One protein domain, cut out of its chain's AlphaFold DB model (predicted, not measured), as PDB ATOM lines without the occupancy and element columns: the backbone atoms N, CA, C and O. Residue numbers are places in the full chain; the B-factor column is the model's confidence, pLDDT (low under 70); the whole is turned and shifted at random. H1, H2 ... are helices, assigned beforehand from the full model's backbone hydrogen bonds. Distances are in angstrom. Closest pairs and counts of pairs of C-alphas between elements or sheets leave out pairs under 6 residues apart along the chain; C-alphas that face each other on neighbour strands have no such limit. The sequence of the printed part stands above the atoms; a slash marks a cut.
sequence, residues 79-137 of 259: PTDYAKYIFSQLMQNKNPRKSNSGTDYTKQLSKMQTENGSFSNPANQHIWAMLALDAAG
ATOM      1  N   PRO A  79     -41.857 -21.124 -31.944       97.62
ATOM      2  CA  PRO A  79     -41.702 -20.589 -33.298       97.62
ATOM      3  C   PRO A  79     -41.342 -21.664 -34.336       97.62
ATOM      4  O   PRO A  79     -41.821 -21.618 -35.466       97.62
ATOM      5  N   THR A  80     -40.563 -22.677 -33.943       97.06
ATOM      6  CA  THR A  80     -40.207 -23.820 -34.797       97.06
ATOM      7  C   THR A  80     -41.397 -24.689 -35.181       97.06
ATOM      8  O   THR A  80     -41.385 -25.259 -36.268       97.06
ATOM      9  N   ASP A  81     -42.421 -24.802 -34.334       97.12
ATOM     10  CA  ASP A  81     -43.609 -25.606 -34.646       97.12
ATOM     11  C   ASP A  81     -44.430 -24.924 -35.741       97.12
ATOM     12  O   ASP A  81     -44.820 -25.557 -36.725       97.12
ATOM     13  N   TYR A  82     -44.600 -23.602 -35.635       97.75
ATOM     14  CA  TYR A  82     -45.194 -22.813 -36.712       97.75
ATOM     15  C   TYR A  82     -44.346 -22.849 -37.984       97.75
ATOM     16  O   TYR A  82     -44.899 -23.033 -39.065       97.75
ATOM     17  N   ALA A  83     -43.021 -22.705 -37.873       98.12
ATOM     18  CA  ALA A  83     -42.124 -22.736 -39.024       98.12
ATOM     19  C   ALA A  83     -42.231 -24.060 -39.795       98.12
ATOM     20  O   ALA A  83     -42.461 -24.047 -41.004       98.12
ATOM     21  N   LYS A  84     -42.159 -25.201 -39.092       97.62
ATOM     22  CA  LYS A  84     -42.333 -26.540 -39.681       97.62
ATOM     23  C   LYS A  84     -43.672 -26.675 -40.398       97.62
ATOM     24  O   LYS A  84     -43.717 -27.181 -41.518       97.62
ATOM     25  N   TYR A  85     -44.756 -26.203 -39.781       97.62
ATOM     26  CA  TYR A  85     -46.075 -26.241 -40.406       97.62
ATOM     27  C   TYR A  85     -46.133 -25.381 -41.674       97.62
ATOM     28  O   TYR A  85     -46.579 -25.858 -42.716       97.62
ATOM     29  N   ILE A  86     -45.654 -24.135 -41.613       98.31
ATOM     30  CA  ILE A  86     -45.655 -23.206 -42.751       98.31
ATOM     31  C   ILE A  86     -44.874 -23.797 -43.928       98.31
ATOM     32  O   ILE A  86     -45.416 -23.882 -45.029       98.31
ATOM     33  N   PHE A  87     -43.644 -24.261 -43.692       98.31
ATOM     34  CA  PHE A  87     -42.831 -24.905 -44.723       98.31
ATOM     35  C   PHE A  87     -43.500 -26.156 -45.292       98.31
ATOM     36  O   PHE A  87     -43.538 -26.323 -46.507       98.31
ATOM     37  N   SER A  88     -44.081 -26.999 -44.434       97.50
ATOM     38  CA  SER A  88     -44.825 -28.188 -44.858       97.50
ATOM     39  C   SER A  88     -45.974 -27.852 -45.809       97.50
ATOM     40  O   SER A  88     -46.145 -28.526 -46.823       97.50
ATOM     41  N   GLN A  89     -46.741 -26.793 -45.527       97.19
ATOM     42  CA  GLN A  89     -47.805 -26.357 -46.433       97.19
ATOM     43  C   GLN A  89     -47.235 -25.859 -47.764       97.19
ATOM     44  O   GLN A  89     -47.729 -26.257 -48.814       97.19
ATOM     45  N   LEU A  90     -46.186 -25.033 -47.731       97.31
ATOM     46  CA  LEU A  90     -45.577 -24.480 -48.943       97.31
ATOM     47  C   LEU A  90     -45.005 -25.573 -49.857       97.31
ATOM     48  O   LEU A  90     -45.298 -25.566 -51.049       97.31
ATOM     49  N   MET A  91     -44.270 -26.545 -49.307       97.06
ATOM     50  CA  MET A  91     -43.718 -27.673 -50.077       97.06
ATOM     51  C   MET A  91     -44.804 -28.562 -50.694       97.06
ATOM     52  O   MET A  91     -44.592 -29.164 -51.739       97.06
ATOM     53  N   GLN A  92     -45.988 -28.608 -50.080       95.44
ATOM     54  CA  GLN A  92     -47.158 -29.313 -50.607       95.44
ATOM     55  C   GLN A  92     -48.017 -28.448 -51.550       95.44
ATOM     56  O   GLN A  92     -49.168 -28.797 -51.815       95.44
ATOM     57  N   ASN A  93     -47.518 -27.297 -52.018       95.25
ATOM     58  CA  ASN A  93     -48.266 -26.331 -52.835       95.25
ATOM     59  C   ASN A  93     -49.576 -25.832 -52.175       95.25
ATOM     60  O   ASN A  93     -50.528 -25.435 -52.853       95.25
ATOM     61  N   LYS A  94     -49.643 -25.840 -50.836       94.50
ATOM     62  CA  LYS A  94     -50.783 -25.375 -50.030       94.50
ATOM     63  C   LYS A  94     -50.540 -23.964 -49.496       94.50
ATOM     64  O   LYS A  94     -49.418 -23.470 -49.418       94.50
ATOM     65  N   ASN A  95     -51.621 -23.298 -49.091       92.25
ATOM     66  CA  ASN A  95     -51.557 -21.953 -48.525       92.25
ATOM     67  C   ASN A  95     -51.411 -22.000 -46.987       92.25
ATOM     68  O   ASN A  95     -52.392 -22.318 -46.310       92.25
ATOM     69  N   PRO A  96     -50.267 -21.585 -46.403       92.44
ATOM     70  CA  PRO A  96     -50.048 -21.623 -44.951       92.44
ATOM     71  C   PRO A  96     -50.920 -20.634 -44.151       92.44
ATOM     72  O   PRO A  96     -50.910 -20.646 -42.920       92.44
ATOM     73  N   ARG A  97     -51.678 -19.764 -44.831       93.69
ATOM     74  CA  ARG A  97     -52.584 -18.771 -44.226       93.69
ATOM     75  C   ARG A  97     -54.012 -19.289 -44.047       93.69
ATOM     76  O   ARG A  97     -54.862 -18.557 -43.547       93.69
ATOM     77  N   LYS A  98     -54.298 -20.503 -44.529       92.75
ATOM     78  CA  LYS A  98     -55.622 -21.133 -44.500       92.75
ATOM     79  C   LYS A  98     -55.481 -22.606 -44.128       92.75
ATOM     80  O   LYS A  98     -55.584 -23.473 -44.990       92.75
ATOM     81  N   SER A  99     -55.218 -22.864 -42.851       90.88
ATOM     82  CA  SER A  99     -55.164 -24.225 -42.321       90.88
ATOM     83  C   SER A  99     -56.540 -24.909 -42.319       90.88
ATOM     84  O   SER A  99     -57.563 -24.268 -42.578       90.88
ATOM     85  N   ASN A 100     -56.589 -26.196 -41.966       87.38
ATOM     86  CA  ASN A 100     -57.845 -26.937 -41.834       87.38
ATOM     87  C   ASN A 100     -58.703 -26.388 -40.686       87.38
ATOM     88  O   ASN A 100     -59.929 -26.373 -40.788       87.38
ATOM     89  N   SER A 101     -58.075 -25.879 -39.621       89.06
ATOM     90  CA  SER A 101     -58.761 -25.135 -38.552       89.06
ATOM     91  C   SER A 101     -59.145 -23.693 -38.923       89.06
ATOM     92  O   SER A 101     -59.760 -22.998 -38.116       89.06
ATOM     93  N   GLY A 102     -58.796 -23.215 -40.124       90.44
ATOM     94  CA  GLY A 102     -59.000 -21.825 -40.545       90.44
ATOM     95  C   GLY A 102     -58.007 -20.832 -39.929       90.44
ATOM     96  O   GLY A 102     -58.203 -19.619 -40.027       90.44
ATOM     97  N   THR A 103     -56.939 -21.327 -39.300       92.94
ATOM     98  CA  THR A 103     -55.894 -20.521 -38.665       92.94
ATOM     99  C   THR A 103     -54.884 -20.019 -39.700       92.94
ATOM    100  O   THR A 103     -54.421 -20.759 -40.568       92.94
ATOM    101  N   ASP A 104     -54.500 -18.746 -39.582       96.19
ATOM    102  CA  ASP A 104     -53.373 -18.173 -40.320       96.19
ATOM    103  C   ASP A 104     -52.093 -18.305 -39.484       96.19
ATOM    104  O   ASP A 104     -51.793 -17.457 -38.636       96.19
ATOM    105  N   TYR A 105     -51.340 -19.381 -39.709       95.81
ATOM    106  CA  TYR A 105     -50.128 -19.664 -38.937       95.81
ATOM    107  C   TYR A 105     -48.978 -18.704 -39.236       95.81
ATOM    108  O   TYR A 105     -48.140 -18.474 -38.367       95.81
ATOM    109  N   THR A 106     -48.980 -18.053 -40.402       97.38
ATOM    110  CA  THR A 106     -48.008 -16.993 -40.711       97.38
ATOM    111  C   THR A 106     -48.212 -15.785 -39.795       97.38
ATOM    112  O   THR A 106     -47.251 -15.230 -39.266       97.38
ATOM    113  N   LYS A 107     -49.473 -15.427 -39.511       96.75
ATOM    114  CA  LYS A 107     -49.804 -14.373 -38.543       96.75
ATOM    115  C   LYS A 107     -49.527 -14.794 -37.108       96.75
ATOM    116  O   LYS A 107     -49.101 -13.951 -36.325       96.75
ATOM    117  N   GLN A 108     -49.784 -16.053 -36.747       95.94
ATOM    118  CA  GLN A 108     -49.472 -16.537 -35.397       95.94
ATOM    119  C   GLN A 108     -47.971 -16.465 -35.119       95.94
ATOM    120  O   GLN A 108     -47.581 -15.916 -34.094       95.94
ATOM    121  N   LEU A 109     -47.139 -16.915 -36.063       97.75
ATOM    122  CA  LEU A 109     -45.687 -16.810 -35.959       97.75
ATOM    123  C   LEU A 109     -45.209 -15.352 -35.922       97.75
ATOM    124  O   LEU A 109     -44.424 -14.990 -35.054       97.75
ATOM    125  N   SER A 110     -45.724 -14.496 -36.811       97.69
ATOM    126  CA  SER A 110     -45.367 -13.070 -36.845       97.69
ATOM    127  C   SER A 110     -45.652 -12.359 -35.511       97.69
ATOM    128  O   SER A 110     -44.823 -11.586 -35.040       97.69
ATOM    129  N   LYS A 111     -46.767 -12.686 -34.842       96.75
ATOM    130  CA  LYS A 111     -47.118 -12.142 -33.516       96.75
ATOM    131  C   LYS A 111     -46.172 -12.557 -32.389       96.75
ATOM    132  O   LYS A 111     -46.213 -11.933 -31.333       96.75
ATOM    133  N   MET A 112     -45.363 -13.602 -32.574       97.31
ATOM    134  CA  MET A 112     -44.372 -14.006 -31.572       97.31
ATOM    135  C   MET A 112     -43.156 -13.080 -31.548       97.31
ATOM    136  O   MET A 112     -42.348 -13.176 -30.627       97.31
ATOM    137  N   GLN A 113     -43.002 -12.204 -32.543       98.25
ATOM    138  CA  GLN A 113     -41.904 -11.254 -32.539       98.25
ATOM    139  C   GLN A 113     -42.078 -10.241 -31.408       98.25
ATOM    140  O   GLN A 113     -43.107  -9.577 -31.288       98.25
ATOM    141  N   THR A 114     -41.047 -10.112 -30.588       97.19
ATOM    142  CA  THR A 114     -40.988  -9.142 -29.497       97.19
ATOM    143  C   THR A 114     -40.461  -7.792 -29.992       97.19
ATOM    144  O   THR A 114     -39.969  -7.666 -31.115       97.19
ATOM    145  N   GLU A 115     -40.530  -6.767 -29.140       95.56
ATOM    146  CA  GLU A 115     -40.083  -5.404 -29.469       95.56
ATOM    147  C   GLU A 115     -38.605  -5.327 -29.881       95.56
ATOM    148  O   GLU A 115     -38.243  -4.486 -30.700       95.56
ATOM    149  N   ASN A 116     -37.751  -6.224 -29.369       95.31
ATOM    150  CA  ASN A 116     -36.334  -6.276 -29.743       95.31
ATOM    151  C   ASN A 116     -36.072  -7.012 -31.074       95.31
ATOM    152  O   ASN A 116     -34.918  -7.173 -31.458       95.31
ATOM    153  N   GLY A 117     -37.121  -7.486 -31.755       97.31
ATOM    154  CA  GLY A 117     -37.037  -8.201 -33.027       97.31
ATOM    155  C   GLY A 117     -36.896  -9.721 -32.919       97.31
ATOM    156  O   GLY A 117     -37.041 -10.404 -33.937       97.31
ATOM    157  N   SER A 118     -36.664 -10.271 -31.725       97.62
ATOM    158  CA  SER A 118     -36.561 -11.720 -31.505       97.62
ATOM    159  C   SER A 118     -37.919 -12.415 -31.585       97.62
ATOM    160  O   SER A 118     -38.925 -11.867 -31.143       97.62
ATOM    161  N   PHE A 119     -37.939 -13.650 -32.090       97.94
ATOM    162  CA  PHE A 119     -39.113 -14.540 -32.007       97.94
ATOM    163  C   PHE A 119     -39.043 -15.463 -30.784       97.94
ATOM    164  O   PHE A 119     -40.051 -16.020 -30.362       97.94
ATOM    165  N   SER A 120     -37.836 -15.661 -30.251       95.94
ATOM    166  CA  SER A 120     -37.528 -16.409 -29.034       95.94
ATOM    167  C   SER A 120     -36.048 -16.210 -28.679       95.94
ATOM    168  O   SER A 120     -35.279 -15.703 -29.499       95.94
ATOM    169  N   ASN A 121     -35.642 -16.625 -27.475       94.38
ATOM    170  CA  ASN A 121     -34.245 -16.553 -27.032       94.38
ATOM    171  C   ASN A 121     -33.318 -17.539 -27.781       94.38
ATOM    172  O   ASN A 121     -32.262 -17.101 -28.236       94.38
ATOM    173  N   PRO A 122     -33.670 -18.833 -27.970       96.94
ATOM    174  CA  PRO A 122     -32.828 -19.750 -28.731       96.94
ATOM    175  C   PRO A 122     -32.720 -19.320 -30.199       96.94
ATOM    176  O   PRO A 122     -33.733 -19.195 -30.894       96.94
ATOM    177  N   ALA A 123     -31.487 -19.161 -30.676       97.81
ATOM    178  CA  ALA A 123     -31.150 -18.725 -32.029       97.81
ATOM    179  C   ALA A 123     -31.852 -19.571 -33.094       97.81
ATOM    180  O   ALA A 123     -32.460 -19.027 -34.011       97.81
ATOM    181  N   ASN A 124     -31.865 -20.895 -32.910       97.19
ATOM    182  CA  ASN A 124     -32.558 -21.837 -33.786       97.19
ATOM    183  C   ASN A 124     -34.039 -21.456 -33.985       97.19
ATOM    184  O   ASN A 124     -34.527 -21.383 -35.109       97.19
ATOM    185  N   GLN A 125     -34.759 -21.136 -32.904       98.19
ATOM    186  CA  GLN A 125     -36.170 -20.752 -33.005       98.19
ATOM    187  C   GLN A 125     -36.361 -19.417 -33.725       98.19
ATOM    188  O   GLN A 125     -37.310 -19.264 -34.492       98.19
ATOM    189  N   HIS A 126     -35.455 -18.468 -33.502       98.50
ATOM    190  CA  HIS A 126     -35.474 -17.190 -34.197       98.50
ATOM    191  C   HIS A 126     -35.206 -17.342 -35.703       98.50
ATOM    192  O   HIS A 126     -35.974 -16.826 -36.513       98.50
ATOM    193  N   ILE A 127     -34.176 -18.100 -36.075       98.56
ATOM    194  CA  ILE A 127     -33.767 -18.317 -37.466       98.56
ATOM    195  C   ILE A 127     -34.860 -19.041 -38.262       98.56
ATOM    196  O   ILE A 127     -35.254 -18.569 -39.329       98.56
ATOM    197  N   TRP A 128     -35.424 -20.134 -37.736       98.31
ATOM    198  CA  TRP A 128     -36.515 -20.839 -38.425       98.31
ATOM    199  C   TRP A 128     -37.759 -19.971 -38.596       98.31
ATOM    200  O   TRP A 128     -38.452 -20.092 -39.607       98.31
ATOM    201  N   ALA A 129     -38.033 -19.074 -37.644       98.56
ATOM    202  CA  ALA A 129     -39.128 -18.124 -37.774       98.56
ATOM    203  C   ALA A 129     -38.893 -17.129 -38.920       98.56
ATOM    204  O   ALA A 129     -39.795 -16.916 -39.730       98.56
ATOM    205  N   MET A 130     -37.680 -16.573 -39.028       98.50
ATOM    206  CA  MET A 130     -37.296 -15.689 -40.135       98.50
ATOM    207  C   MET A 130     -37.475 -16.381 -41.486       98.50
ATOM    208  O   MET A 130     -38.146 -15.847 -42.367       98.50
ATOM    209  N   LEU A 131     -36.921 -17.587 -41.625       98.12
ATOM    210  CA  LEU A 131     -36.961 -18.358 -42.866       98.12
ATOM    211  C   LEU A 131     -38.398 -18.711 -43.275       98.12
ATOM    212  O   LEU A 131     -38.764 -18.542 -44.437       98.12
ATOM    213  N   ALA A 132     -39.231 -19.164 -42.335       98.44
ATOM    214  CA  ALA A 132     -40.615 -19.533 -42.629       98.44
ATOM    215  C   ALA A 132     -41.470 -18.325 -43.036       98.44
ATOM    216  O   ALA A 132     -42.308 -18.429 -43.934       98.44
ATOM    217  N   LEU A 133     -41.265 -17.174 -42.390       98.50
ATOM    218  CA  LEU A 133     -41.962 -15.938 -42.740       98.50
ATOM    219  C   LEU A 133     -41.511 -15.408 -44.109       98.50
ATOM    220  O   LEU A 133     -42.376 -15.072 -44.918       98.50
ATOM    221  N   ASP A 134     -40.206 -15.413 -44.401       97.62
ATOM    222  CA  ASP A 134     -39.664 -15.036 -45.716       97.62
ATOM    223  C   ASP A 134     -40.246 -15.927 -46.827       97.62
ATOM    224  O   ASP A 134     -40.811 -15.416 -47.797       97.62
ATOM    225  N   ALA A 135     -40.238 -17.251 -46.631       97.19
ATOM    226  CA  ALA A 135     -40.809 -18.219 -47.571       97.19
ATOM    227  C   ALA A 135     -42.324 -18.042 -47.780       97.19
ATOM    228  O   ALA A 135     -42.837 -18.260 -48.877       97.19
ATOM    229  N   ALA A 136     -43.055 -17.602 -46.751       97.12
ATOM    230  CA  ALA A 136     -44.480 -17.285 -46.841       97.12
ATOM    231  C   ALA A 136     -44.775 -15.880 -47.413       97.12
ATOM    232  O   ALA A 136     -45.943 -15.463 -47.454       97.12
ATOM    233  N   GLY A 137     -43.742 -15.131 -47.815       96.12
ATOM    234  CA  GLY A 137     -43.854 -13.769 -48.336       96.12
ATOM    235  C   GLY A 137     -44.254 -12.733 -47.280       96.12
ATOM    236  O   GLY A 137     -44.827 -11.701 -47.624       96.12
TER     237      GLY A 137
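What this domain is: This is residues 79 to 137 of the 259 residues of the protein "Terpene cyclase/mutase family protein" of Clostridiaceae bacterium (UniProt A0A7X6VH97). Two helices of equal residue count, H1 and H3, lie side by side and run the same way, and the short helix H2 packs across one side of this pair, touching both. The two long links, residues 92 to 104 and residues 111 to 122, loop round opposite ends of this three-helix group as the chain passes to H2 and then back to H3. The printed part has 59 residues, with three named helices in the order H1, H2, H3 and no named strand; its class is all helix, with 32 residues in the helices. The whole is compact, with a radius of gyration of the C-alphas of 10.9 A, yet elongated in outline, spanning 31 by 19 by 18 A.

Where its parts are: Find C-alpha 79 at (-41.702, -20.589, -33.298); there H1 begins, and it runs from Pro 79 to Met 91, 18.3 A from first to last C-alpha. Go on past the link to C-alpha 105 at (-50.128, -19.664, -38.937), where H2, residues 105 to 110, begins. After the next link, H3 runs from Ala 123 to Ala 135, also 18.3 A from first to last C-alpha, and ends with C-alpha 135 at (-40.809, -18.219, -47.571).

How they stand to each other: Look first at H1 and H3, which touch with 19 pairs of C-alphas within 8 A. Their closest C-alphas are those of Ala 83 and Ala 132, 5.1 A apart. Their lines stand at a shallow tilt of 31 degrees, and they run the same way. Turn next to H1 and H2, which touch; their closest C-alphas are those of Tyr 82 and Leu 109, 6.1 A apart. These two run opposite ways at a steep tilt of 46 degrees. H3 touches H2 with residues 129 to 133 alone, and the closest C-alphas are those of Thr 106 and Leu 133, 6.5 A apart. H2 and H3 run opposite ways at a steep tilt of 58 degrees. Of the three touching pairs 1 is at a shallow tilt, and the helix packing is only just mostly crossed. In H1, H2 and H3 every backbone O i to N i+4 pair is within hydrogen-bond range.

The domain as a whole: The two C-alphas farthest apart are those of Gln 92 and Asn 116, 32.9 A, and each lies in one of the two links. Both links are long: 13 residues from H1 to H2 and 12 from H2 to H3. The C-alphas of Pro 79 and Gly 137, the first and last printed, are 16.7 A apart. The printed part has no cut. Read the B-factor column for the model's confidence: the mean pLDDT of the printed part is 96.3, and no printed residue is under 70.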